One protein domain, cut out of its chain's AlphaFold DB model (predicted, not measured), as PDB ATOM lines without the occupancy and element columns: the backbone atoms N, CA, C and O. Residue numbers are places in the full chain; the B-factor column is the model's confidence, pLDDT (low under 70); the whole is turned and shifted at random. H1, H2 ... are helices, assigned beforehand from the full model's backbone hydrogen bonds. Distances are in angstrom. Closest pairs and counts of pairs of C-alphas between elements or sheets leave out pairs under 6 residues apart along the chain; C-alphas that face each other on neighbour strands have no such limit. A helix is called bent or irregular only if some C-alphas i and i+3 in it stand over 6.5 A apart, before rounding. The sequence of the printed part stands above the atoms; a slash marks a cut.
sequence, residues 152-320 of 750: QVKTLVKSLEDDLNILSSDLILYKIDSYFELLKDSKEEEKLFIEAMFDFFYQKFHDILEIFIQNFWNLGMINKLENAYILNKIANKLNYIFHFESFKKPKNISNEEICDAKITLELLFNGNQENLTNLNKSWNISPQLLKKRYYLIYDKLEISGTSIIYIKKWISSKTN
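What this domain is: This is residues 152 to 320 of the 750 residues of an uncharacterized protein of Candidatus Prometheoarchaeum syntrophicum (UniProt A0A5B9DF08). An elongated all-helix body is built round H4, which lies in the middle along the long axis, with H3b folded back beside it and H5 packed along its other part. The short hairpin partner H6 folds back on H5, the H7 and H8 hairpin crosses over H5 and H4, and at the opposite end H2 crosses H3b and H4, with H3a and H1 making that end. The printed part has 169 residues with eight named helices, H1 to H8 in chain order, and no named strand. It is compact, with a radius of gyration of the C-alphas of 17.3 A, and spans 58 by 30 by 28 A.

How they stand to each other: H1, residues 152 to 165, touches no helix; it is close but not clearly touching to H2, residues 169 to 182, with C-alphas 164 and 172 closest at 6.3 A. H3, residues 187 to 218, was assigned as one helix by its hydrogen bonds but is bent, C-alphas 196 and 199 being 8.2 A apart. Its arms H3a, residues 187 to 196, and H3b, residues 199 to 218, are about perpendicular at 88 degrees. H3b is irregular, C-alphas 214 and 217 being 7.8 A apart, and has a kink of 29 degrees near residue 212. With residues 201 to 208 alone H3b touches H2, closest at C-alphas 208 and 169, 6.0 A. H4, residues 221 to 238, forms a helical hairpin with H3b at a shallow tilt of 24 degrees, closest at C-alphas 238 and 202, 7.0 A. H4 touches H5, residues 255 to 268, the same way at 23 degrees, a shallow tilt, with C-alphas 228 and 268 closest at 4.8 A. H6, residues 273 to 282, only just touches H5, with 3 pairs of C-alphas within 8 A, C-alphas 276 and 266 closest at 6.4 A. H7, residues 287 to 304, touches H5 about perpendicular at 74 degrees, closest at C-alphas 290 and 259, 5.9 A, and forms a hairpin with H8, residues 309 to 318, closest at C-alphas 298 and 312, 6.6 A. Every O i to N i+4 pair is within hydrogen-bond range in H1, H3a, H4, H5, H6, H7 and H8, against 8 of 10 in H2 and 14 of 16 in H3b.

Where its parts are: H1 begins at C-alpha 152 (103.771, 97.556, 229.441), and H8 ends at C-alpha 318 (146.912, 81.540, 243.134). First to last C-alpha, H3b is 29.3 A, H4 25.4 A and H7 25.3 A.

The domain as a whole: The C-alphas farthest apart, of Gln 152 and Gln 288, are 58.1 A apart. The printed part has no cut; the link from H4 to H5, residues 239 to 254, is long. Mean pLDDT of the printed part is 79.6, with residues 167 to 171 and 299 to 309 among those under 70.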
ATOM      1  N   GLN A 152     102.847  96.678 228.723       67.62
ATOM      2  CA  GLN A 152     103.771  97.556 229.441       67.62
ATOM      3  C   GLN A 152     105.123  96.892 229.737       67.62
ATOM      4  O   GLN A 152     106.166  97.473 229.446       67.62
ATOM      5  N   VAL A 153     105.115  95.661 230.265       75.94
ATOM      6  CA  VAL A 153     106.338  94.875 230.505       75.94
ATOM      7  C   VAL A 153     107.076  94.636 229.188       75.94
ATOM      8  O   VAL A 153     108.286  94.833 229.127       75.94
ATOM      9  N   LYS A 154     106.354  94.297 228.108       79.31
ATOM     10  CA  LYS A 154     106.952  94.094 226.776       79.31
ATOM     11  C   LYS A 154     107.578  95.368 226.212       79.31
ATOM     12  O   LYS A 154     108.691  95.311 225.701       79.31
ATOM     13  N   THR A 155     106.902  96.511 226.329       76.19
ATOM     14  CA  THR A 155     107.437  97.806 225.881       76.19
ATOM     15  C   THR A 155     108.686  98.202 226.668       76.19
ATOM     16  O   THR A 155     109.666  98.650 226.076       76.19
ATOM     17  N   LEU A 156     108.689  97.992 227.989       78.38
ATOM     18  CA  LEU A 156     109.855  98.260 228.834       78.38
ATOM     19  C   LEU A 156     111.041  97.364 228.472       78.38
ATOM     20  O   LEU A 156     112.133  97.884 228.265       78.38
ATOM     21  N   VAL A 157     110.822  96.051 228.341       83.62
ATOM     22  CA  VAL A 157     111.850  95.100 227.882       83.62
ATOM     23  C   VAL A 157     112.412  95.553 226.538       83.62
ATOM     24  O   VAL A 157     113.616  95.764 226.422       83.62
ATOM     25  N   LYS A 158     111.545  95.838 225.559       83.00
ATOM     26  CA  LYS A 158     111.970  96.256 224.221       83.00
ATOM     27  C   LYS A 158     112.799  97.543 224.232       83.00
ATOM     28  O   LYS A 158     113.822  97.631 223.561       83.00
ATOM     29  N   SER A 159     112.401  98.520 225.040       80.12
ATOM     30  CA  SER A 159     113.149  99.767 225.214       80.12
ATOM     31  C   SER A 159     114.543  99.538 225.815       80.12
ATOM     32  O   SER A 159     115.501 100.187 225.398       80.12
ATOM     33  N   LEU A 160     114.682  98.612 226.769       82.12
ATOM     34  CA  LEU A 160     115.980  98.251 227.351       82.12
ATOM     35  C   LEU A 160     116.860  97.486 226.347       82.12
ATOM     36  O   LEU A 160     118.072  97.706 226.306       82.12
ATOM     37  N   GLU A 161     116.268  96.613 225.527       85.62
ATOM     38  CA  GLU A 161     116.965  95.918 224.436       85.62
ATOM     39  C   GLU A 161     117.506  96.895 223.390       85.62
ATOM     40  O   GLU A 161     118.651  96.766 222.954       85.62
ATOM     41  N   ASP A 162     116.696  97.872 222.975       80.69
ATOM     42  CA  ASP A 162     117.071  98.841 221.946       80.69
ATOM     43  C   ASP A 162     118.259  99.705 222.396       80.69
ATOM     44  O   ASP A 162     119.205  99.890 221.628       80.69
ATOM     45  N   ASP A 163     118.294 100.117 223.666       71.19
ATOM     46  CA  ASP A 163     119.444 100.826 224.242       71.19
ATOM     47  C   ASP A 163     120.715  99.967 224.250       71.19
ATOM     48  O   ASP A 163     121.810 100.446 223.942       71.19
ATOM     49  N   LEU A 164     120.587  98.680 224.580       77.75
ATOM     50  CA  LEU A 164     121.712  97.745 224.580       77.75
ATOM     51  C   LEU A 164     122.208  97.431 223.165       77.75
ATOM     52  O   LEU A 164     123.401  97.203 222.975       77.75
ATOM     53  N   ASN A 165     121.328  97.449 222.163       77.88
ATOM     54  CA  ASN A 165     121.678  97.201 220.764       77.88
ATOM     55  C   ASN A 165     122.536  98.311 220.137       77.88
ATOM     56  O   ASN A 165     123.227  98.050 219.153       77.88
ATOM     57  N   ILE A 166     122.513  99.526 220.691       72.44
ATOM     58  CA  ILE A 166     123.330 100.657 220.220       72.44
ATOM     59  C   ILE A 166     124.784 100.547 220.720       72.44
ATOM     60  O   ILE A 166     125.696 101.144 220.143       72.44
ATOM     61  N   LEU A 167     125.024  99.779 221.787       67.25
ATOM     62  CA  LEU A 167     126.341  99.638 222.403       67.25
ATOM     63  C   LEU A 167     127.253  98.677 221.625       67.25
ATOM     64  O   LEU A 167     126.812  97.730 220.977       67.25
ATOM     65  N   SER A 168     128.567  98.891 221.736       67.38
ATOM     66  CA  SER A 168     129.555  97.937 221.223       67.38
ATOM     67  C   SER A 168     129.562  96.642 222.045       67.38
ATOM     68  O   SER A 168     129.241  96.641 223.233       67.38
ATOM     69  N   SER A 169     129.996  95.538 221.433       67.50
ATOM     70  CA  SER A 169     130.080  94.207 222.055       67.50
ATOM     71  C   SER A 169     130.786  94.208 223.417       67.50
ATOM     72  O   SER A 169     130.299  93.605 224.368       67.50
ATOM     73  N   ASP A 170     131.899  94.935 223.546       61.41
ATOM     74  CA  ASP A 170     132.616  95.061 224.819       61.41
ATOM     75  C   ASP A 170     131.782  95.774 225.891       61.41
ATOM     76  O   ASP A 170     131.815  95.378 227.054       61.41
ATOM     77  N   LEU A 171     131.037  96.818 225.514       66.50
ATOM     78  CA  LEU A 171     130.215  97.615 226.426       66.50
ATOM     79  C   LEU A 171     128.973  96.866 226.901       66.50
ATOM     80  O   LEU A 171     128.580  97.038 228.052       66.50
ATOM     81  N   ILE A 172     128.395  96.016 226.051       77.06
ATOM     82  CA  ILE A 172     127.218  95.216 226.402       77.06
ATOM     83  C   ILE A 172     127.511  94.328 227.616       77.06
ATOM     84  O   ILE A 172     126.708  94.310 228.544       77.06
ATOM     85  N   LEU A 173     128.670  93.656 227.675       73.50
ATOM     86  CA  LEU A 173     129.008  92.804 228.823       73.50
ATOM     87  C   LEU A 173     129.107  93.599 230.130       73.50
ATOM     88  O   LEU A 173     128.518  93.207 231.132       73.50
ATOM     89  N   TYR A 174     129.813  94.733 230.135       71.00
ATOM     90  CA  TYR A 174     129.892  95.577 231.336       71.00
ATOM     91  C   TYR A 174     128.529  96.104 231.747       71.00
ATOM     92  O   TYR A 174     128.228  96.206 232.930       71.00
ATOM     93  N   LYS A 175     127.698  96.435 230.762       72.62
ATOM     94  CA  LYS A 175     126.377  96.975 231.004       72.62
ATOM     95  C   LYS A 175     125.451  95.916 231.613       72.62
ATOM     96  O   LYS A 175     124.804  96.209 232.613       72.62
ATOM     97  N   ILE A 176     125.487  94.678 231.115       78.81
ATOM     98  CA  ILE A 176     124.821  93.524 231.744       78.81
ATOM     99  C   ILE A 176     125.334  93.323 233.178       78.81
ATOM    100  O   ILE A 176     124.532  93.220 234.104       78.81
ATOM    101  N   ASP A 177     126.655  93.332 233.383       76.44
ATOM    102  CA  ASP A 177     127.249  93.160 234.714       76.44
ATOM    103  C   ASP A 177     126.826  94.259 235.704       76.44
ATOM    104  O   ASP A 177     126.499  93.975 236.857       76.44
ATOM    105  N   SER A 178     126.756  95.513 235.241       72.81
ATOM    106  CA  SER A 178     126.308  96.654 236.048       72.81
ATOM    107  C   SER A 178     124.860  96.506 236.522       72.81
ATOM    108  O   SER A 178     124.521  96.940 237.620       72.81
ATOM    109  N   TYR A 179     123.999  95.841 235.746       78.44
ATOM    110  CA  TYR A 179     122.621  95.582 236.168       78.44
ATOM    111  C   TYR A 179     122.556  94.563 237.294       78.44
ATOM    112  O   TYR A 179     121.792  94.747 238.241       78.44
ATOM    113  N   PHE A 180     123.374  93.514 237.221       78.94
ATOM    114  CA  PHE A 180     123.462  92.537 238.303       78.94
ATOM    115  C   PHE A 180     123.985  93.183 239.587       78.94
ATOM    116  O   PHE A 180     123.505  92.862 240.670       78.94
ATOM    117  N   GLU A 181     124.905  94.147 239.486       73.94
ATOM    118  CA  GLU A 181     125.329  94.943 240.642       73.94
ATOM    119  C   GLU A 181     124.231  95.878 241.168       73.94
ATOM    120  O   GLU A 181     124.076  95.988 242.384       73.94
ATOM    121  N   LEU A 182     123.441  96.514 240.292       75.12
ATOM    122  CA  LEU A 182     122.309  97.365 240.686       75.12
ATOM    123  C   LEU A 182     121.264  96.588 241.500       75.12
ATOM    124  O   LEU A 182     120.671  97.134 242.428       75.12
ATOM    125  N   LEU A 183     121.032  95.325 241.135       81.44
ATOM    126  CA  LEU A 183     120.009  94.461 241.725       81.44
ATOM    127  C   LEU A 183     120.555  93.525 242.814       81.44
ATOM    128  O   LEU A 183     119.805  92.714 243.354       81.44
ATOM    129  N   LYS A 184     121.839  93.633 243.186       79.19
ATOM    130  CA  LYS A 184     122.492  92.691 244.117       79.19
ATOM    131  C   LYS A 184     121.840  92.609 245.496       79.19
ATOM    132  O   LYS A 184     121.948  91.580 246.164       79.19
ATOM    133  N   ASP A 185     121.185  93.687 245.921       81.25
ATOM    134  CA  ASP A 185     120.538  93.784 247.229       81.25
ATOM    135  C   ASP A 185     119.183  93.045 247.261       81.25
ATOM    136  O   ASP A 185     118.654  92.782 248.340       81.25
ATOM    137  N   SER A 186     118.643  92.641 246.100       86.44
ATOM    138  CA  SER A 186     117.379  91.908 245.977       86.44
ATOM    139  C   SER A 186     117.488  90.732 245.002       86.44
ATOM    140  O   SER A 186     117.318  90.858 243.790       86.44
ATOM    141  N   LYS A 187     117.705  89.529 245.553       84.69
ATOM    142  CA  LYS A 187     117.794  88.283 244.765       84.69
ATOM    143  C   LYS A 187     116.535  87.992 243.944       84.69
ATOM    144  O   LYS A 187     116.624  87.351 242.902       84.69
ATOM    145  N   GLU A 188     115.370  88.403 244.438       85.56
ATOM    146  CA  GLU A 188     114.095  88.186 243.753       85.56
ATOM    147  C   GLU A 188     113.943  89.124 242.548       85.56
ATOM    148  O   GLU A 188     113.602  88.659 241.463       85.56
ATOM    149  N   GLU A 189     114.282  90.410 242.701       85.69
ATOM    150  CA  GLU A 189     114.290  91.371 241.587       85.69
ATOM    151  C   GLU A 189     115.314  90.986 240.521       85.69
ATOM    152  O   GLU A 189     114.998  91.032 239.333       85.69
ATOM    153  N   GLU A 190     116.512  90.563 240.938       86.62
ATOM    154  CA  GLU A 190     117.553  90.075 240.033       86.62
ATOM    155  C   GLU A 190     117.056  88.877 239.213       86.62
ATOM    156  O   GLU A 190     117.178  88.871 237.987       86.62
ATOM    157  N   LYS A 191     116.453  87.880 239.874       86.75
ATOM    158  CA  LYS A 191     115.921  86.688 239.210       86.75
ATOM    159  C   LYS A 191     114.844  87.048 238.185       86.75
ATOM    160  O   LYS A 191     114.935  86.616 237.039       86.75
ATOM    161  N   LEU A 192     113.854  87.847 238.582       85.88
ATOM    162  CA  LEU A 192     112.752  88.241 237.703       85.88
ATOM    163  C   LEU A 192     113.244  89.060 236.505       85.88
ATOM    164  O   LEU A 192     112.782  88.864 235.384       85.88
ATOM    165  N   PHE A 193     114.207  89.958 236.726       87.00
ATOM    166  CA  PHE A 193     114.813  90.739 235.653       87.00
ATOM    167  C   PHE A 193     115.577  89.860 234.656       87.00
ATOM    168  O   PHE A 193     115.419  90.034 233.448       87.00
ATOM    169  N   ILE A 194     116.364  88.891 235.145       87.06
ATOM    170  CA  ILE A 194     117.055  87.916 234.290       87.06
ATOM    171  C   ILE A 194     116.042  87.123 233.469       87.06
ATOM    172  O   ILE A 194     116.240  86.989 232.271       87.06
ATOM    173  N   GLU A 195     114.956  86.638 234.075       87.56
ATOM    174  CA  GLU A 195     113.902  85.901 233.364       87.56
ATOM    175  C   GLU A 195     113.235  86.750 232.267       87.56
ATOM    176  O   GLU A 195     112.956  86.241 231.183       87.56
ATOM    177  N   ALA A 196     113.017  88.047 232.509       86.44
ATOM    178  CA  ALA A 196     112.411  88.953 231.531       86.44
ATOM    179  C   ALA A 196     113.337  89.300 230.351       86.44
ATOM    180  O   ALA A 196     112.857  89.514 229.242       86.44
ATOM    181  N   MET A 197     114.651  89.357 230.583       88.50
ATOM    182  CA  MET A 197     115.663  89.726 229.581       88.50
ATOM    183  C   MET A 197     116.469  88.521 229.064       88.50
ATOM    184  O   MET A 197     117.461  88.713 228.356       88.50
ATOM    185  N   PHE A 198     116.087  87.292 229.436       88.94
ATOM    186  CA  PHE A 198     116.930  86.102 229.287       88.94
ATOM    187  C   PHE A 198     117.370  85.881 227.843       88.94
ATOM    188  O   PHE A 198     118.569  85.811 227.588       88.94
ATOM    189  N   ASP A 199     116.424  85.833 226.904       87.19
ATOM    190  CA  ASP A 199     116.706  85.549 225.493       87.19
ATOM    191  C   ASP A 199     117.665  86.583 224.894       87.19
ATOM    192  O   ASP A 199     118.643  86.230 224.229       87.19
ATOM    193  N   PHE A 200     117.441  87.865 225.199       89.38
ATOM    194  CA  PHE A 200     118.296  88.950 224.735       89.38
ATOM    195  C   PHE A 200     119.708  88.855 225.323       89.38
ATOM    196  O   PHE A 200     120.698  88.926 224.588       89.38
ATOM    197  N   PHE A 201     119.831  88.672 226.643       89.44
ATOM    198  CA  PHE A 201     121.137  88.525 227.290       89.44
ATOM    199  C   PHE A 201     121.868  87.281 226.812       89.44
ATOM    200  O   PHE A 201     123.070  87.357 226.567       89.44
ATOM    201  N   TYR A 202     121.162  86.168 226.639       89.25
ATOM    202  CA  TYR A 202     121.731  84.920 226.160       89.25
ATOM    203  C   TYR A 202     122.266  85.070 224.735       89.25
ATOM    204  O   TYR A 202     123.417  84.720 224.479       89.25
ATOM    205  N   GLN A 203     121.485  85.671 223.831       89.31
ATOM    206  CA  GLN A 203     121.918  85.939 222.460       89.31
ATOM    207  C   GLN A 203     123.156  86.842 222.430       89.31
ATOM    208  O   GLN A 203     124.171  86.475 221.840       89.31
ATOM    209  N   LYS A 204     123.118  87.994 223.114       87.94
ATOM    210  CA  LYS A 204     124.260  88.922 223.144       87.94
ATOM    211  C   LYS A 204     125.493  88.303 223.781       87.94
ATOM    212  O   LYS A 204     126.598  88.489 223.280       87.94
ATOM    213  N   PHE A 205     125.317  87.562 224.870       90.12
ATOM    214  CA  PHE A 205     126.399  86.822 225.502       90.12
ATOM    215  C   PHE A 205     127.041  85.842 224.513       90.12
ATOM    216  O   PHE A 205     128.267  85.802 224.420       90.12
ATOM    217  N   HIS A 206     126.235  85.110 223.741       89.62
ATOM    218  CA  HIS A 206     126.725  84.142 222.764       89.62
ATOM    219  C   HIS A 206     127.483  84.807 221.606       89.62
ATOM    220  O   HIS A 206     128.583  84.364 221.276       89.62
ATOM    221  N   ASP A 207     126.958  85.906 221.050       87.12
ATOM    222  CA  ASP A 207     127.631  86.692 220.003       87.12
ATOM    223  C   ASP A 207     129.022  87.153 220.475       87.12
ATOM    224  O   ASP A 207     130.031  87.039 219.774       87.12
ATOM    225  N   ILE A 208     129.093  87.665 221.707       87.56
ATOM    226  CA  ILE A 208     130.332  88.196 222.278       87.56
ATOM    227  C   ILE A 208     131.306  87.066 222.624       87.56
ATOM    228  O   ILE A 208     132.514  87.211 222.419       87.56
ATOM    229  N   LEU A 209     130.801  85.933 223.115       90.38
ATOM    230  CA  LEU A 209     131.601  84.744 223.380       90.38
ATOM    231  C   LEU A 209     132.233  84.206 222.093       90.38
ATOM    232  O   LEU A 209     133.417  83.867 222.099       90.38
ATOM    233  N   GLU A 210     131.491  84.173 220.988       89.06
ATOM    234  CA  GLU A 210     132.018  83.734 219.697       89.06
ATOM    235  C   GLU A 210     133.155  84.648 219.220       89.06
ATOM    236  O   GLU A 210     134.242  84.169 218.887       89.06
ATOM    237  N   ILE A 211     132.958  85.969 219.290       85.50
ATOM    238  CA  ILE A 211     133.997  86.962 218.971       85.50
ATOM    239  C   ILE A 211     135.221  86.779 219.876       85.50
ATOM    240  O   ILE A 211     136.362  86.863 219.406       85.50
ATOM    241  N   PHE A 212     135.008  86.527 221.170       88.06
ATOM    242  CA  PHE A 212     136.086  86.285 222.122       88.06
ATOM    243  C   PHE A 212     136.869  85.016 221.781       88.06
ATOM    244  O   PHE A 212     138.096  85.060 221.789       88.06
ATOM    245  N   ILE A 213     136.196  83.916 221.434       89.81
ATOM    246  CA  ILE A 213     136.830  82.654 221.027       89.81
ATOM    247  C   ILE A 213     137.641  82.851 219.742       89.81
ATOM    248  O   ILE A 213     138.816  82.482 219.698       89.81
ATOM    249  N   GLN A 214     137.052  83.478 218.718       86.12
ATOM    250  CA  GLN A 214     137.711  83.727 217.430       86.12
ATOM    251  C   GLN A 214     138.977  84.580 217.587       86.12
ATOM    252  O   GLN A 214     140.002  84.309 216.960       86.12
ATOM    253  N   ASN A 215     138.926  85.592 218.456       82.88
ATOM    254  CA  ASN A 215     140.038  86.513 218.677       82.88
ATOM    255  C   ASN A 215     140.940  86.123 219.844       82.88
ATOM    256  O   ASN A 215     141.923  86.824 220.090       82.88
ATOM    257  N   PHE A 216     140.642  85.026 220.547       86.00
ATOM    258  CA  PHE A 216     141.273  84.673 221.813       86.00
ATOM    259  C   PHE A 216     142.791  84.776 221.719       86.00
ATOM    260  O   PHE A 216     143.398  85.490 222.500       86.00
ATOM    261  N   TRP A 217     143.411  84.178 220.705       81.44
ATOM    262  CA  TRP A 217     144.869  84.154 220.543       81.44
ATOM    263  C   TRP A 217     145.506  85.481 220.106       81.44
ATOM    264  O   TRP A 217     146.705  85.658 220.289       81.44
ATOM    265  N   ASN A 218     144.721  86.427 219.590       74.56
ATOM    266  CA  ASN A 218     145.204  87.736 219.136       74.56
ATOM    267  C   ASN A 218     145.075  88.822 220.218       74.56
ATOM    268  O   ASN A 218     145.598  89.927 220.066       74.56
ATOM    269  N   LEU A 219     144.373  88.531 221.317       69.94
ATOM    270  CA  LEU A 219     144.182  89.471 222.414       69.94
ATOM    271  C   LEU A 219     145.410  89.523 223.334       69.94
ATOM    272  O   LEU A 219     145.974  88.501 223.731       69.94
ATOM    273  N   GLY A 220     145.788  90.731 223.755       72.44
ATOM    274  CA  GLY A 220     146.778  90.907 224.817       72.44
ATOM    275  C   GLY A 220     146.302  90.304 226.146       72.44
ATOM    276  O   GLY A 220     145.112  90.343 226.461       72.44
ATOM    277  N   MET A 221     147.237  89.790 226.947       78.69
ATOM    278  CA  MET A 221     146.964  89.070 228.203       78.69
ATOM    279  C   MET A 221     146.019  89.804 229.175       78.69
ATOM    280  O   MET A 221     145.122  89.182 229.735       78.69
ATOM    281  N   ILE A 222     146.154  91.122 229.348       74.44
ATOM    282  CA  ILE A 222     145.268  91.878 230.252       74.44
ATOM    283  C   ILE A 222     143.823  91.891 229.731       74.44
ATOM    284  O   ILE A 222     142.903  91.579 230.479       74.44
ATOM    285  N   ASN A 223     143.622  92.156 228.434       72.62
ATOM    286  CA  ASN A 223     142.282  92.167 227.832       72.62
ATOM    287  C   ASN A 223     141.641  90.769 227.867       72.62
ATOM    288  O   ASN A 223     140.439  90.649 228.092       72.62
ATOM    289  N   LYS A 224     142.443  89.711 227.670       83.69
ATOM    290  CA  LYS A 224     142.007  88.317 227.823       83.69
ATOM    291  C   LYS A 224     141.425  88.062 229.211       83.69
ATOM    292  O   LYS A 224     140.318  87.548 229.313       83.69
ATOM    293  N   LEU A 225     142.158  88.445 230.257       83.44
ATOM    294  CA  LEU A 225     141.751  88.241 231.649       83.44
ATOM    295  C   LEU A 225     140.501  89.042 232.015       83.44
ATOM    296  O   LEU A 225     139.604  88.504 232.657       83.44
ATOM    297  N   GLU A 226     140.419  90.304 231.591       79.88
ATOM    298  CA  GLU A 226     139.246  91.148 231.848       79.88
ATOM    299  C   GLU A 226     137.988  90.592 231.174       79.88
ATOM    300  O   GLU A 226     136.959  90.438 231.832       79.88
ATOM    301  N   ASN A 227     138.081  90.215 229.895       83.38
ATOM    302  CA  ASN A 227     136.958  89.617 229.172       83.38
ATOM    303  C   ASN A 227     136.567  88.263 229.777       83.38
ATOM    304  O   ASN A 227     135.383  88.011 229.979       83.38
ATOM    305  N   ALA A 228     137.543  87.422 230.135       89.00
ATOM    306  CA  ALA A 228     137.284  86.127 230.759       89.00
ATOM    307  C   ALA A 228     136.579  86.250 232.116       89.00
ATOM    308  O   ALA A 228     135.672  85.473 232.403       89.00
ATOM    309  N   TYR A 229     136.957  87.237 232.933       87.44
ATOM    310  CA  TYR A 229     136.290  87.500 234.207       87.44
ATOM    311  C   TYR A 229     134.813  87.859 234.023       87.44
ATOM    312  O   TYR A 229     133.950  87.281 234.682       87.44
ATOM    313  N   ILE A 230     134.518  88.801 233.126       83.38
ATOM    314  CA  ILE A 230     133.150  89.295 232.932       83.38
ATOM    315  C   ILE A 230     132.288  88.220 232.278       83.38
ATOM    316  O   ILE A 230     131.170  87.979 232.724       83.38
ATOM    317  N   LEU A 231     132.832  87.514 231.280       89.69
ATOM    318  CA  LEU A 231     132.169  86.366 230.670       89.69
ATOM    319  C   LEU A 231     131.854  85.296 231.718       89.69
ATOM    320  O   LEU A 231     130.730  84.812 231.739       89.69
ATOM    321  N   ASN A 232     132.784  84.961 232.621       89.69
ATOM    322  CA  ASN A 232     132.518  84.009 233.703       89.69
ATOM    323  C   ASN A 232     131.397  84.496 234.637       89.69
ATOM    324  O   ASN A 232     130.490  83.731 234.959       89.69
ATOM    325  N   LYS A 233     131.422  85.771 235.045       85.81
ATOM    326  CA  LYS A 233     130.409  86.344 235.944       85.81
ATOM    327  C   LYS A 233     129.010  86.311 235.322       85.81
ATOM    328  O   LYS A 233     128.073  85.863 235.979       85.81
ATOM    329  N   ILE A 234     128.884  86.714 234.058       86.69
ATOM    330  CA  ILE A 234     127.611  86.694 233.324       86.69
ATOM    331  C   ILE A 234     127.162  85.258 233.048       86.69
ATOM    332  O   ILE A 234     125.999  84.937 233.273       86.69
ATOM    333  N   ALA A 235     128.073  84.368 232.646       89.31
ATOM    334  CA  ALA A 235     127.764  82.958 232.424       89.31
ATOM    335  C   ALA A 235     127.176  82.299 233.675       89.31
ATOM    336  O   ALA A 235     126.175  81.597 233.571       89.31
ATOM    337  N   ASN A 236     127.724  82.587 234.859       86.12
ATOM    338  CA  ASN A 236     127.181  82.082 236.123       86.12
ATOM    339  C   ASN A 236     125.743  82.566 236.379       86.12
ATOM    340  O   ASN A 236     124.952  81.832 236.959       86.12
ATOM    341  N   LYS A 237     125.394  83.787 235.955       86.00
ATOM    342  CA  LYS A 237     124.035  84.339 236.091       86.00
ATOM    343  C   LYS A 237     123.066  83.768 235.056       86.00
ATOM    344  O   LYS A 237     121.898  83.567 235.366       86.00
ATOM    345  N   LEU A 238     123.561  83.466 233.858       87.31
ATOM    346  CA  LEU A 238     122.795  82.845 232.773       87.31
ATOM    347  C   LEU A 238     122.804  81.306 232.819       87.31
ATOM    348  O   LEU A 238     122.236  80.673 231.935       87.31
ATOM    349  N   ASN A 239     123.450  80.698 233.821       87.00
ATOM    350  CA  ASN A 239     123.696  79.253 233.915       87.00
ATOM    351  C   ASN A 239     124.356  78.653 232.655       87.00
ATOM    352  O   ASN A 239     124.090  77.512 232.279       87.00
ATOM    353  N   TYR A 240     125.224  79.420 231.991       88.31
ATOM    354  CA  TYR A 240     125.947  78.969 230.808       88.31
ATOM    355  C   TYR A 240     127.187  78.155 231.191       88.31
ATOM    356  O   TYR A 240     127.996  78.566 232.026       88.31
ATOM    357  N   ILE A 241     127.369  77.012 230.530       86.12
ATOM    358  CA  ILE A 241     128.515  76.126 230.719       86.12
ATOM    359  C   ILE A 241     129.466  76.316 229.540       86.12
ATOM    360  O   ILE A 241     129.115  76.052 228.396       86.12
ATOM    361  N   PHE A 242     130.690  76.765 229.812       87.38
ATOM    362  CA  PHE A 242     131.716  76.846 228.775       87.38
ATOM    363  C   PHE A 242     132.175  75.457 228.321       87.38
ATOM    364  O   PHE A 242     132.150  74.512 229.102       87.38
ATOM    365  N   HIS A 243     132.688  75.353 227.095       84.88
ATOM    366  CA  HIS A 243     133.287  74.126 226.568       84.88
ATOM    367  C   HIS A 243     134.759  74.366 226.217       84.88
ATOM    368  O   HIS A 243     135.089  75.258 225.433       84.88
ATOM    369  N   PHE A 244     135.667  73.581 226.804       82.56
ATOM    370  CA  PHE A 244     137.110  73.723 226.574       82.56
ATOM    371  C   PHE A 244     137.511  73.528 225.100       82.56
ATOM    372  O   PHE A 244     138.422  74.192 224.606       82.56
ATOM    373  N   GLU A 245     136.803  72.662 224.377       83.69
ATOM    374  CA  GLU A 245     137.083  72.271 222.987       83.69
ATOM    375  C   GLU A 245     137.032  73.438 221.992       83.69
ATOM    376  O   GLU A 245     137.670  73.388 220.933       83.69
ATOM    377  N   SER A 246     136.330  74.516 222.347       84.94
ATOM    378  CA  SER A 246     136.250  75.744 221.559       84.94
ATOM    379  C   SER A 246     137.595  76.480 221.464       84.94
ATOM    380  O   SER A 246     137.823  77.224 220.512       84.94
ATOM    381  N   PHE A 247     138.527  76.246 222.396       88.06
ATOM    382  CA  PHE A 247     139.823  76.933 222.466       88.06
ATOM    383  C   PHE A 247     140.963  76.064 221.922       88.06
ATOM    384  O   PHE A 247     141.862  75.623 222.644       88.06
ATOM    385  N   LYS A 248     140.952  75.817 220.606       85.25
ATOM    386  CA  LYS A 248     141.996  75.018 219.945       85.25
ATOM    387  C   LYS A 248     143.356  75.717 220.025       85.25
ATOM    388  O   LYS A 248     143.507  76.855 219.586       85.25
ATOM    389  N   LYS A 249     144.356  75.007 220.558       84.38
ATOM    390  CA  LYS A 249     145.743  75.477 220.685       84.38
ATOM    391  C   LYS A 249     146.446  75.532 219.313       84.38
ATOM    392  O   LYS A 249     146.542  74.493 218.654       84.38
ATOM    393  N   PRO A 250     146.993  76.687 218.890       84.94
ATOM    394  CA  PRO A 250     147.824  76.800 217.693       84.94
ATOM    395  C   PRO A 250     149.122  75.989 217.801       84.94
ATOM    396  O   PRO A 250     149.697  75.855 218.881       84.94
ATOM    397  N   LYS A 251     149.613  75.473 216.666       78.44
ATOM    398  CA  LYS A 251     150.816  74.618 216.620       78.44
ATOM    399  C   LYS A 251     152.114  75.366 216.967       78.44
ATOM    400  O   LYS A 251     152.987  74.782 217.595       78.44
ATOM    401  N   ASN A 252     152.213  76.649 216.611       80.19
ATOM    402  CA  ASN A 252     153.435  77.455 216.733       80.19
ATOM    403  C   ASN A 252     153.224  78.632 217.689       80.19
ATOM    404  O   ASN A 252     153.097  79.774 217.253       80.19
ATOM    405  N   ILE A 253     153.143  78.359 218.988       79.38
ATOM    406  CA  ILE A 253     152.903  79.389 220.001       79.38
ATOM    407  C   ILE A 253     153.934  79.286 221.126       79.38
ATOM    408  O   ILE A 253     154.358  78.190 221.492       79.38
ATOM    409  N   SER A 254     154.367  80.436 221.648       79.81
ATOM    410  CA  SER A 254     155.398  80.493 222.685       79.81
ATOM    411  C   SER A 254     154.890  79.913 224.007       79.81
ATOM    412  O   SER A 254     153.708  80.006 224.332       79.81
ATOM    413  N   ASN A 255     155.792  79.361 224.819       78.25
ATOM    414  CA  ASN A 255     155.433  78.833 226.140       78.25
ATOM    415  C   ASN A 255     154.781  79.888 227.049       78.25
ATOM    416  O   ASN A 255     153.923  79.550 227.861       78.25
ATOM    417  N   GLU A 256     155.156  81.160 226.898       77.31
ATOM    418  CA  GLU A 256     154.541  82.270 227.630       77.31
ATOM    419  C   GLU A 256     153.082  82.487 227.234       77.31
ATOM    420  O   GLU A 256     152.227  82.636 228.101       77.31
ATOM    421  N   GLU A 257     152.794  82.445 225.936       81.00
ATOM    422  CA  GLU A 257     151.451  82.625 225.394       81.00
ATOM    423  C   GLU A 257     150.530  81.455 225.784       81.00
ATOM    424  O   GLU A 257     149.363  81.661 226.115       81.00
ATOM    425  N   ILE A 258     151.067  80.228 225.851       83.88
ATOM    426  CA  ILE A 258     150.345  79.057 226.386       83.88
ATOM    427  C   ILE A 258     150.018  79.259 227.872       83.88
ATOM    428  O   ILE A 258     148.913  78.931 228.303       83.88
ATOM    429  N   CYS A 259     150.953  79.799 228.663       84.31
ATOM    430  CA  CYS A 259     150.708  80.095 230.077       84.31
ATOM    431  C   CYS A 259     149.629  81.169 230.245       84.31
ATOM    432  O   CYS A 259     148.705  80.973 231.028       84.31
ATOM    433  N   ASP A 260     149.717  82.273 229.499       85.56
ATOM    434  CA  ASP A 260     148.742  83.368 229.560       85.56
ATOM    435  C   ASP A 260     147.341  82.888 229.158       85.56
ATOM    436  O   ASP A 260     146.349  83.195 229.827       85.56
ATOM    437  N   ALA A 261     147.258  82.067 228.109       89.00
ATOM    438  CA  ALA A 261     146.025  81.416 227.692       89.00
ATOM    439  C   ALA A 261     145.483  80.468 228.774       89.00
ATOM    440  O   ALA A 261     144.298  80.531 229.092       89.00
ATOM    441  N   LYS A 262     146.336  79.640 229.396       90.62
ATOM    442  CA  LYS A 262     145.923  78.728 230.473       90.62
ATOM    443  C   LYS A 262     145.354  79.490 231.667       90.62
ATOM    444  O   LYS A 262     144.271  79.154 232.126       90.62
ATOM    445  N   ILE A 263     146.043  80.532 232.132       90.50
ATOM    446  CA  ILE A 263     145.591  81.357 233.263       90.50
ATOM    447  C   ILE A 263     144.250  82.029 232.935       90.50
ATOM    448  O   ILE A 263     143.349  82.065 233.770       90.50
ATOM    449  N   THR A 264     144.091  82.517 231.702       92.06
ATOM    450  CA  THR A 264     142.829  83.108 231.236       92.06
ATOM    451  C   THR A 264     141.691  82.086 231.238       92.06
ATOM    452  O   THR A 264     140.599  82.388 231.714       92.06
ATOM    453  N   LEU A 265     141.931  80.874 230.735       92.44
ATOM    454  CA  LEU A 265     140.926  79.810 230.711       92.44
ATOM    455  C   LEU A 265     140.607  79.282 232.116       92.44
ATOM    456  O   LEU A 265     139.456  78.965 232.389       92.44
ATOM    457  N   GLU A 266     141.576  79.256 233.036       90.56
ATOM    458  CA  GLU A 266     141.323  78.946 234.451       90.56
ATOM    459  C   GLU A 266     140.374  79.965 235.101       90.56
ATOM    460  O   GLU A 266     139.539  79.588 235.924       90.56
ATOM    461  N   LEU A 267     140.477  81.242 234.721       90.44
ATOM    462  CA  LEU A 267     139.557  82.287 235.164       90.44
ATOM    463  C   LEU A 267     138.179  82.155 234.497       90.44
ATOM    464  O   LEU A 267     137.163  82.278 235.177       90.44
ATOM    465  N   LEU A 268     138.138  81.863 233.192       91.19
ATOM    466  CA  LEU A 268     136.895  81.685 232.432       91.19
ATOM    467  C   LEU A 268     136.084  80.473 232.917       91.19
ATOM    468  O   LEU A 268     134.867  80.554 233.049       91.19
ATOM    469  N   PHE A 269     136.756  79.357 233.205       89.56
ATOM    470  CA  PHE A 269     136.141  78.108 233.671       89.56
ATOM    471  C   PHE A 269     136.031  78.024 235.194       89.56
ATOM    472  O   PHE A 269     135.758  76.950 235.734       89.56
ATOM    473  N   ASN A 270     136.262  79.124 235.909       80.94
ATOM    474  CA  ASN A 270     136.155  79.143 237.358       80.94
ATOM    475  C   ASN A 270     134.730  78.732 237.778       80.94
ATOM    476  O   ASN A 270     133.768  79.418 237.444       80.94
ATOM    477  N   GLY A 271     134.606  77.595 238.473       71.19
ATOM    478  CA  GLY A 271     133.319  76.967 238.813       71.19
ATOM    479  C   GLY A 271     132.970  75.705 238.005       71.19
ATOM    480  O   GLY A 271     132.060  74.984 238.396       71.19
ATOM    481  N   ASN A 272     133.718  75.374 236.944       81.56
ATOM    482  CA  ASN A 272     133.536  74.164 236.135       81.56
ATOM    483  C   ASN A 272     134.755  73.223 236.253       81.56
ATOM    484  O   ASN A 272     135.751  73.354 235.535       81.56
ATOM    485  N   GLN A 273     134.680  72.270 237.187       80.94
ATOM    486  CA  GLN A 273     135.789  71.360 237.515       80.94
ATOM    487  C   GLN A 273     136.194  70.437 236.357       80.94
ATOM    488  O   GLN A 273     137.376  70.111 236.222       80.94
ATOM    489  N   GLU A 274     135.247  70.032 235.514       83.38
ATOM    490  CA  GLU A 274     135.505  69.134 234.390       83.38
ATOM    491  C   GLU A 274     136.401  69.807 233.343       83.38
ATOM    492  O   GLU A 274     137.469  69.291 233.003       83.38
ATOM    493  N   ASN A 275     136.050  71.024 232.919       84.81
ATOM    494  CA  ASN A 275     136.866  71.784 231.973       84.81
ATOM    495  C   ASN A 275     138.237  72.159 232.539       84.81
ATOM    496  O   ASN A 275     139.232  72.099 231.819       84.81
ATOM    497  N   LEU A 276     138.320  72.500 233.829       83.56
ATOM    498  CA  LEU A 276     139.605  72.747 234.490       83.56
ATOM    499  C   LEU A 276     140.489  71.491 234.489       83.56
ATOM    500  O   LEU A 276     141.702  71.578 234.284       83.56
ATOM    501  N   THR A 277     139.893  70.314 234.675       83.25
ATOM    502  CA  THR A 277     140.604  69.033 234.610       83.25
ATOM    503  C   THR A 277     141.094  68.748 233.188       83.25
ATOM    504  O   THR A 277     142.260  68.392 233.000       83.25
ATOM    505  N   ASN A 278     140.248  68.967 232.179       85.00
ATOM    506  CA  ASN A 278     140.592  68.769 230.769       85.00
ATOM    507  C   ASN A 278     141.681  69.739 230.290       85.00
ATOM    508  O   ASN A 278     142.628  69.313 229.620       85.00
ATOM    509  N   LEU A 279     141.613  71.009 230.697       85.75
ATOM    510  CA  LEU A 279     142.651  72.012 230.456       85.75
ATOM    511  C   LEU A 279     143.993  71.569 231.055       85.75
ATOM    512  O   LEU A 279     145.020  71.611 230.379       85.75
ATOM    513  N   ASN A 280     143.990  71.099 232.306       82.06
ATOM    514  CA  ASN A 280     145.203  70.656 232.992       82.06
ATOM    515  C   ASN A 280     145.840  69.414 232.362       82.06
ATOM    516  O   ASN A 280     147.065  69.351 232.278       82.06
ATOM    517  N   LYS A 281     145.030  68.460 231.890       84.00
ATOM    518  CA  LYS A 281     145.514  67.264 231.186       84.00
ATOM    519  C   LYS A 281     146.060  67.598 229.797       84.00
ATOM    520  O   LYS A 281     147.119  67.107 229.417       84.00
ATOM    521  N   SER A 282     145.348  68.435 229.045       82.62
ATOM    522  CA  SER A 282     145.662  68.708 227.636       82.62
ATOM    523  C   SER A 282     146.840  69.663 227.475       82.62
ATOM    524  O   SER A 282     147.600  69.575 226.511       82.62
ATOM    525  N   TRP A 283     146.978  70.631 228.384       85.69
ATOM    526  CA  TRP A 283     148.013  71.658 228.324       85.69
ATOM    527  C   TRP A 283     148.999  71.444 229.471       85.69
ATOM    528  O   TRP A 283     148.944  72.104 230.516       85.69
ATOM    529  N   ASN A 284     149.910  70.492 229.250       78.94
ATOM    530  CA  ASN A 284     150.982  70.172 230.182       78.94
ATOM    531  C   ASN A 284     151.999  71.326 230.223       78.94
ATOM    532  O   ASN A 284     152.787  71.518 229.296       78.94
ATOM    533  N   ILE A 285     151.933  72.133 231.280       82.06
ATOM    534  CA  ILE A 285     152.809  73.285 231.517       82.06
ATOM    535  C   ILE A 285     153.517  73.056 232.843       82.06
ATOM    536  O   ILE A 285     152.875  72.703 233.832       82.06
ATOM    537  N   SER A 286     154.826  73.317 232.879       79.88
ATOM    538  CA  SER A 286     155.599  73.265 234.119       79.88
ATOM    539  C   SER A 286     154.958  74.150 235.204       79.88
ATOM    540  O   SER A 286     154.778  75.354 234.977       79.88
ATOM    541  N   PRO A 287     154.665  73.611 236.403       77.31
ATOM    542  CA  PRO A 287     154.120  74.391 237.515       77.31
ATOM    543  C   PRO A 287     154.991  75.596 237.896       77.31
ATOM    544  O   PRO A 287     154.474  76.644 238.276       77.31
ATOM    545  N   GLN A 288     156.315  75.478 237.749       74.25
ATOM    546  CA  GLN A 288     157.257  76.570 238.013       74.25
ATOM    547  C   GLN A 288     157.099  77.713 237.004       74.25
ATOM    548  O   GLN A 288     157.103  78.884 237.388       74.25
ATOM    549  N   LEU A 289     156.910  77.377 235.724       74.69
ATOM    550  CA  LEU A 289     156.693  78.359 234.663       74.69
ATOM    551  C   LEU A 289     155.355  79.085 234.852       74.69
ATOM    552  O   LEU A 289     155.307  80.311 234.773       74.69
ATOM    553  N   LEU A 290     154.295  78.338 235.177       77.62
ATOM    554  CA  LEU A 290     152.970  78.897 235.445       77.62
ATOM    555  C   LEU A 290     152.998  79.834 236.663       77.62
ATOM    556  O   LEU A 290     152.492  80.952 236.596       77.62
ATOM    557  N   LYS A 291     153.676  79.428 237.747       78.00
ATOM    558  CA  LYS A 291     153.872  80.253 238.949       78.00
ATOM    559  C   LYS A 291     154.639  81.541 238.642       78.00
ATOM    560  O   LYS A 291     154.205  82.614 239.053       78.00
ATOM    561  N   LYS A 292     155.743  81.464 237.886       75.19
ATOM    562  CA  LYS A 292     156.497  82.649 237.434       75.19
ATOM    563  C   LYS A 292     155.616  83.578 236.600       75.19
ATOM    564  O   LYS A 292     155.703  84.795 236.744       75.19
ATOM    565  N   ARG A 293     154.750  83.017 235.749       78.75
ATOM    566  CA  ARG A 293     153.853  83.823 234.925       78.75
ATOM    567  C   ARG A 293     152.795  84.536 235.759       78.75
ATOM    568  O   ARG A 293     152.657  85.737 235.580       78.75
ATOM    569  N   TYR A 294     152.153  83.859 236.715       79.31
ATOM    570  CA  TYR A 294     151.209  84.475 237.658       79.31
ATOM    571  C   TYR A 294     151.785  85.721 238.359       79.31
ATOM    572  O   TYR A 294     151.098  86.740 238.428       79.31
ATOM    573  N   TYR A 295     153.050  85.681 238.797       71.44
ATOM    574  CA  TYR A 295     153.741  86.853 239.362       71.44
ATOM    575  C   TYR A 295     153.877  88.005 238.362       71.44
ATOM    576  O   TYR A 295     153.492  89.132 238.659       71.44
ATOM    577  N   LEU A 296     154.341  87.719 237.143       68.56
ATOM    578  CA  LEU A 296     154.463  88.735 236.092       68.56
ATOM    579  C   LEU A 296     153.110  89.361 235.719       68.56
ATOM    580  O   LEU A 296     153.055  90.546 235.390       68.56
ATOM    581  N   ILE A 297     152.022  88.580 235.744       72.31
ATOM    582  CA  ILE A 297     150.665  89.099 235.518       72.31
ATOM    583  C   ILE A 297     150.278  90.057 236.645       72.31
ATOM    584  O   ILE A 297     149.790  91.149 236.368       72.31
ATOM    585  N   TYR A 298     150.507  89.661 237.899       71.44
ATOM    586  CA  TYR A 298     150.188  90.472 239.071       71.44
ATOM    587  C   TYR A 298     150.870  91.849 239.018       71.44
ATOM    588  O   TYR A 298     150.192  92.872 239.143       71.44
ATOM    589  N   ASP A 299     152.171  91.886 238.719       62.38
ATOM    590  CA  ASP A 299     152.931  93.135 238.576       62.38
ATOM    591  C   ASP A 299     152.411  93.981 237.405       62.38
ATOM    592  O   ASP A 299     152.255  95.202 237.504       62.38
ATOM    593  N   LYS A 300     152.076  93.335 236.278       60.28
ATOM    594  CA  LYS A 300     151.491  94.027 235.123       60.28
ATOM    595  C   LYS A 300     150.127  94.630 235.439       60.28
ATOM    596  O   LYS A 300     149.887  95.740 234.978       60.28
ATOM    597  N   LEU A 301     149.275  93.957 236.216       61.34
ATOM    598  CA  LEU A 301     147.975  94.480 236.662       61.34
ATOM    599  C   LEU A 301     148.133  95.697 237.579       61.34
ATOM    600  O   LEU A 301     147.350  96.646 237.503       61.34
ATOM    601  N   GLU A 302     149.163  95.703 238.426       55.91
ATOM    602  CA  GLU A 302     149.487  96.842 239.283       55.91
ATOM    603  C   GLU A 302     149.927  98.070 238.474       55.91
ATOM    604  O   GLU A 302     149.492  99.188 238.752       55.91
ATOM    605  N   ILE A 303     150.706  97.853 237.411       37.97
ATOM    606  CA  ILE A 303     151.184  98.908 236.509       37.97
ATOM    607  C   ILE A 303     150.105  99.355 235.506       37.97
ATOM    608  O   ILE A 303     150.077 100.524 235.108       37.97
ATOM    609  N   SER A 304     149.250  98.443 235.033       38.56
ATOM    610  CA  SER A 304     148.197  98.746 234.056       38.56
ATOM    611  C   SER A 304     146.967  99.380 234.691       38.56
ATOM    612  O   SER A 304     146.187 100.005 233.981       38.56
ATOM    613  N   GLY A 305     146.820  99.277 236.014       42.53
ATOM    614  CA  GLY A 305     145.774  99.963 236.756       42.53
ATOM    615  C   GLY A 305     144.367  99.423 236.509       42.53
ATOM    616  O   GLY A 305     143.431 100.178 236.761       42.53
ATOM    617  N   THR A 306     144.228  98.163 236.071       50.91
ATOM    618  CA  THR A 306     142.939  97.497 235.785       50.91
ATOM    619  C   THR A 306     141.896  97.774 236.866       50.91
ATOM    620  O   THR A 306     142.195  97.644 238.059       50.91
ATOM    621  N   SER A 307     140.665  98.104 236.473       49.88
ATOM    622  CA  SER A 307     139.571  98.402 237.413       49.88
ATOM    623  C   SER A 307     139.077  97.186 238.195       49.88
ATOM    624  O   SER A 307     138.426  97.335 239.230       49.88
ATOM    625  N   ILE A 308     139.394  95.973 237.735       62.91
ATOM    626  CA  ILE A 308     138.808  94.743 238.260       62.91
ATOM    627  C   ILE A 308     139.615  94.234 239.461       62.91
ATOM    628  O   ILE A 308     140.465  93.347 239.357       62.91
ATOM    629  N   ILE A 309     139.309  94.787 240.639       64.81
ATOM    630  CA  ILE A 309     139.899  94.411 241.940       64.81
ATOM    631  C   ILE A 309     139.854  92.889 242.169       64.81
ATOM    632  O   ILE A 309     140.768  92.324 242.775       64.81
ATOM    633  N   TYR A 310     138.815  92.214 241.669       71.75
ATOM    634  CA  TYR A 310     138.671  90.766 241.777       71.75
ATOM    635  C   TYR A 310     139.791  89.995 241.071       71.75
ATOM    636  O   TYR A 310     140.332  89.078 241.676       71.75
ATOM    637  N   ILE A 311     140.193  90.369 239.848       76.25
ATOM    638  CA  ILE A 311     141.263  89.656 239.122       76.25
ATOM    639  C   ILE A 311     142.563  89.730 239.924       76.25
ATOM    640  O   ILE A 311     143.233  88.716 240.104       76.25
ATOM    641  N   LYS A 312     142.877  90.902 240.497       73.50
ATOM    642  CA  LYS A 312     144.052  91.076 241.365       73.50
ATOM    643  C   LYS A 312     143.996  90.149 242.587       73.50
ATOM    644  O   LYS A 312     144.980  89.471 242.872       73.50
ATOM    645  N   LYS A 313     142.848  90.078 243.275       77.19
ATOM    646  CA  LYS A 313     142.636  89.172 244.423       77.19
ATOM    647  C   LYS A 313     142.705  87.694 244.022       77.19
ATOM    648  O   LYS A 313     143.307  86.890 244.727       77.19
ATOM    649  N   TRP A 314     142.107  87.334 242.890       85.00
ATOM    650  CA  TRP A 314     142.107  85.968 242.377       85.00
ATOM    651  C   TRP A 314     143.531  85.522 242.030       85.00
ATOM    652  O   TRP A 314     143.971  84.483 242.513       85.00
ATOM    653  N   ILE A 315     144.307  86.339 241.313       82.31
ATOM    654  CA  ILE A 315     145.718  86.039 241.030       82.31
ATOM    655  C   ILE A 315     146.543  85.951 242.316       82.31
ATOM    656  O   ILE A 315     147.306  84.997 242.468       82.31
ATOM    657  N   SER A 316     146.355  86.868 243.277       74.25
ATOM    658  CA  SER A 316     147.090  86.806 244.550       74.25
ATOM    659  C   SER A 316     146.775  85.534 245.346       74.25
ATOM    660  O   SER A 316     147.632  85.031 246.073       74.25
ATOM    661  N   SER A 317     145.554  85.002 245.210       79.56
ATOM    662  CA  SER A 317     145.165  83.726 245.817       79.56
ATOM    663  C   SER A 317     145.874  82.527 245.170       79.56
ATOM    664  O   SER A 317     146.184  81.559 245.857       79.56
ATOM    665  N   LYS A 318     146.195  82.598 243.870       80.44
ATOM    666  CA  LYS A 318     146.912  81.540 243.134       80.44
ATOM    667  C   LYS A 318     148.414  81.529 243.413       80.44
ATOM    668  O   LYS A 318     149.048  80.481 243.315       80.44
ATOM    669  N   THR A 319     148.995  82.668 243.785       66.88
ATOM    670  CA  THR A 319     150.428  82.788 244.095       66.88
ATOM    671  C   THR A 319     150.780  82.438 245.545       66.88
ATOM    672  O   THR A 319     151.968  82.356 245.857       66.88
ATOM    673  N   ASN A 320     149.794  82.175 246.423       54.47
ATOM    674  CA  ASN A 320     149.982  81.919 247.865       54.47
ATOM    675  C   ASN A 320     150.845  82.983 248.567       54.47
ATOM    676  O   ASN A 320     151.572  82.718 249.524       54.47
TER     677      ASN A 320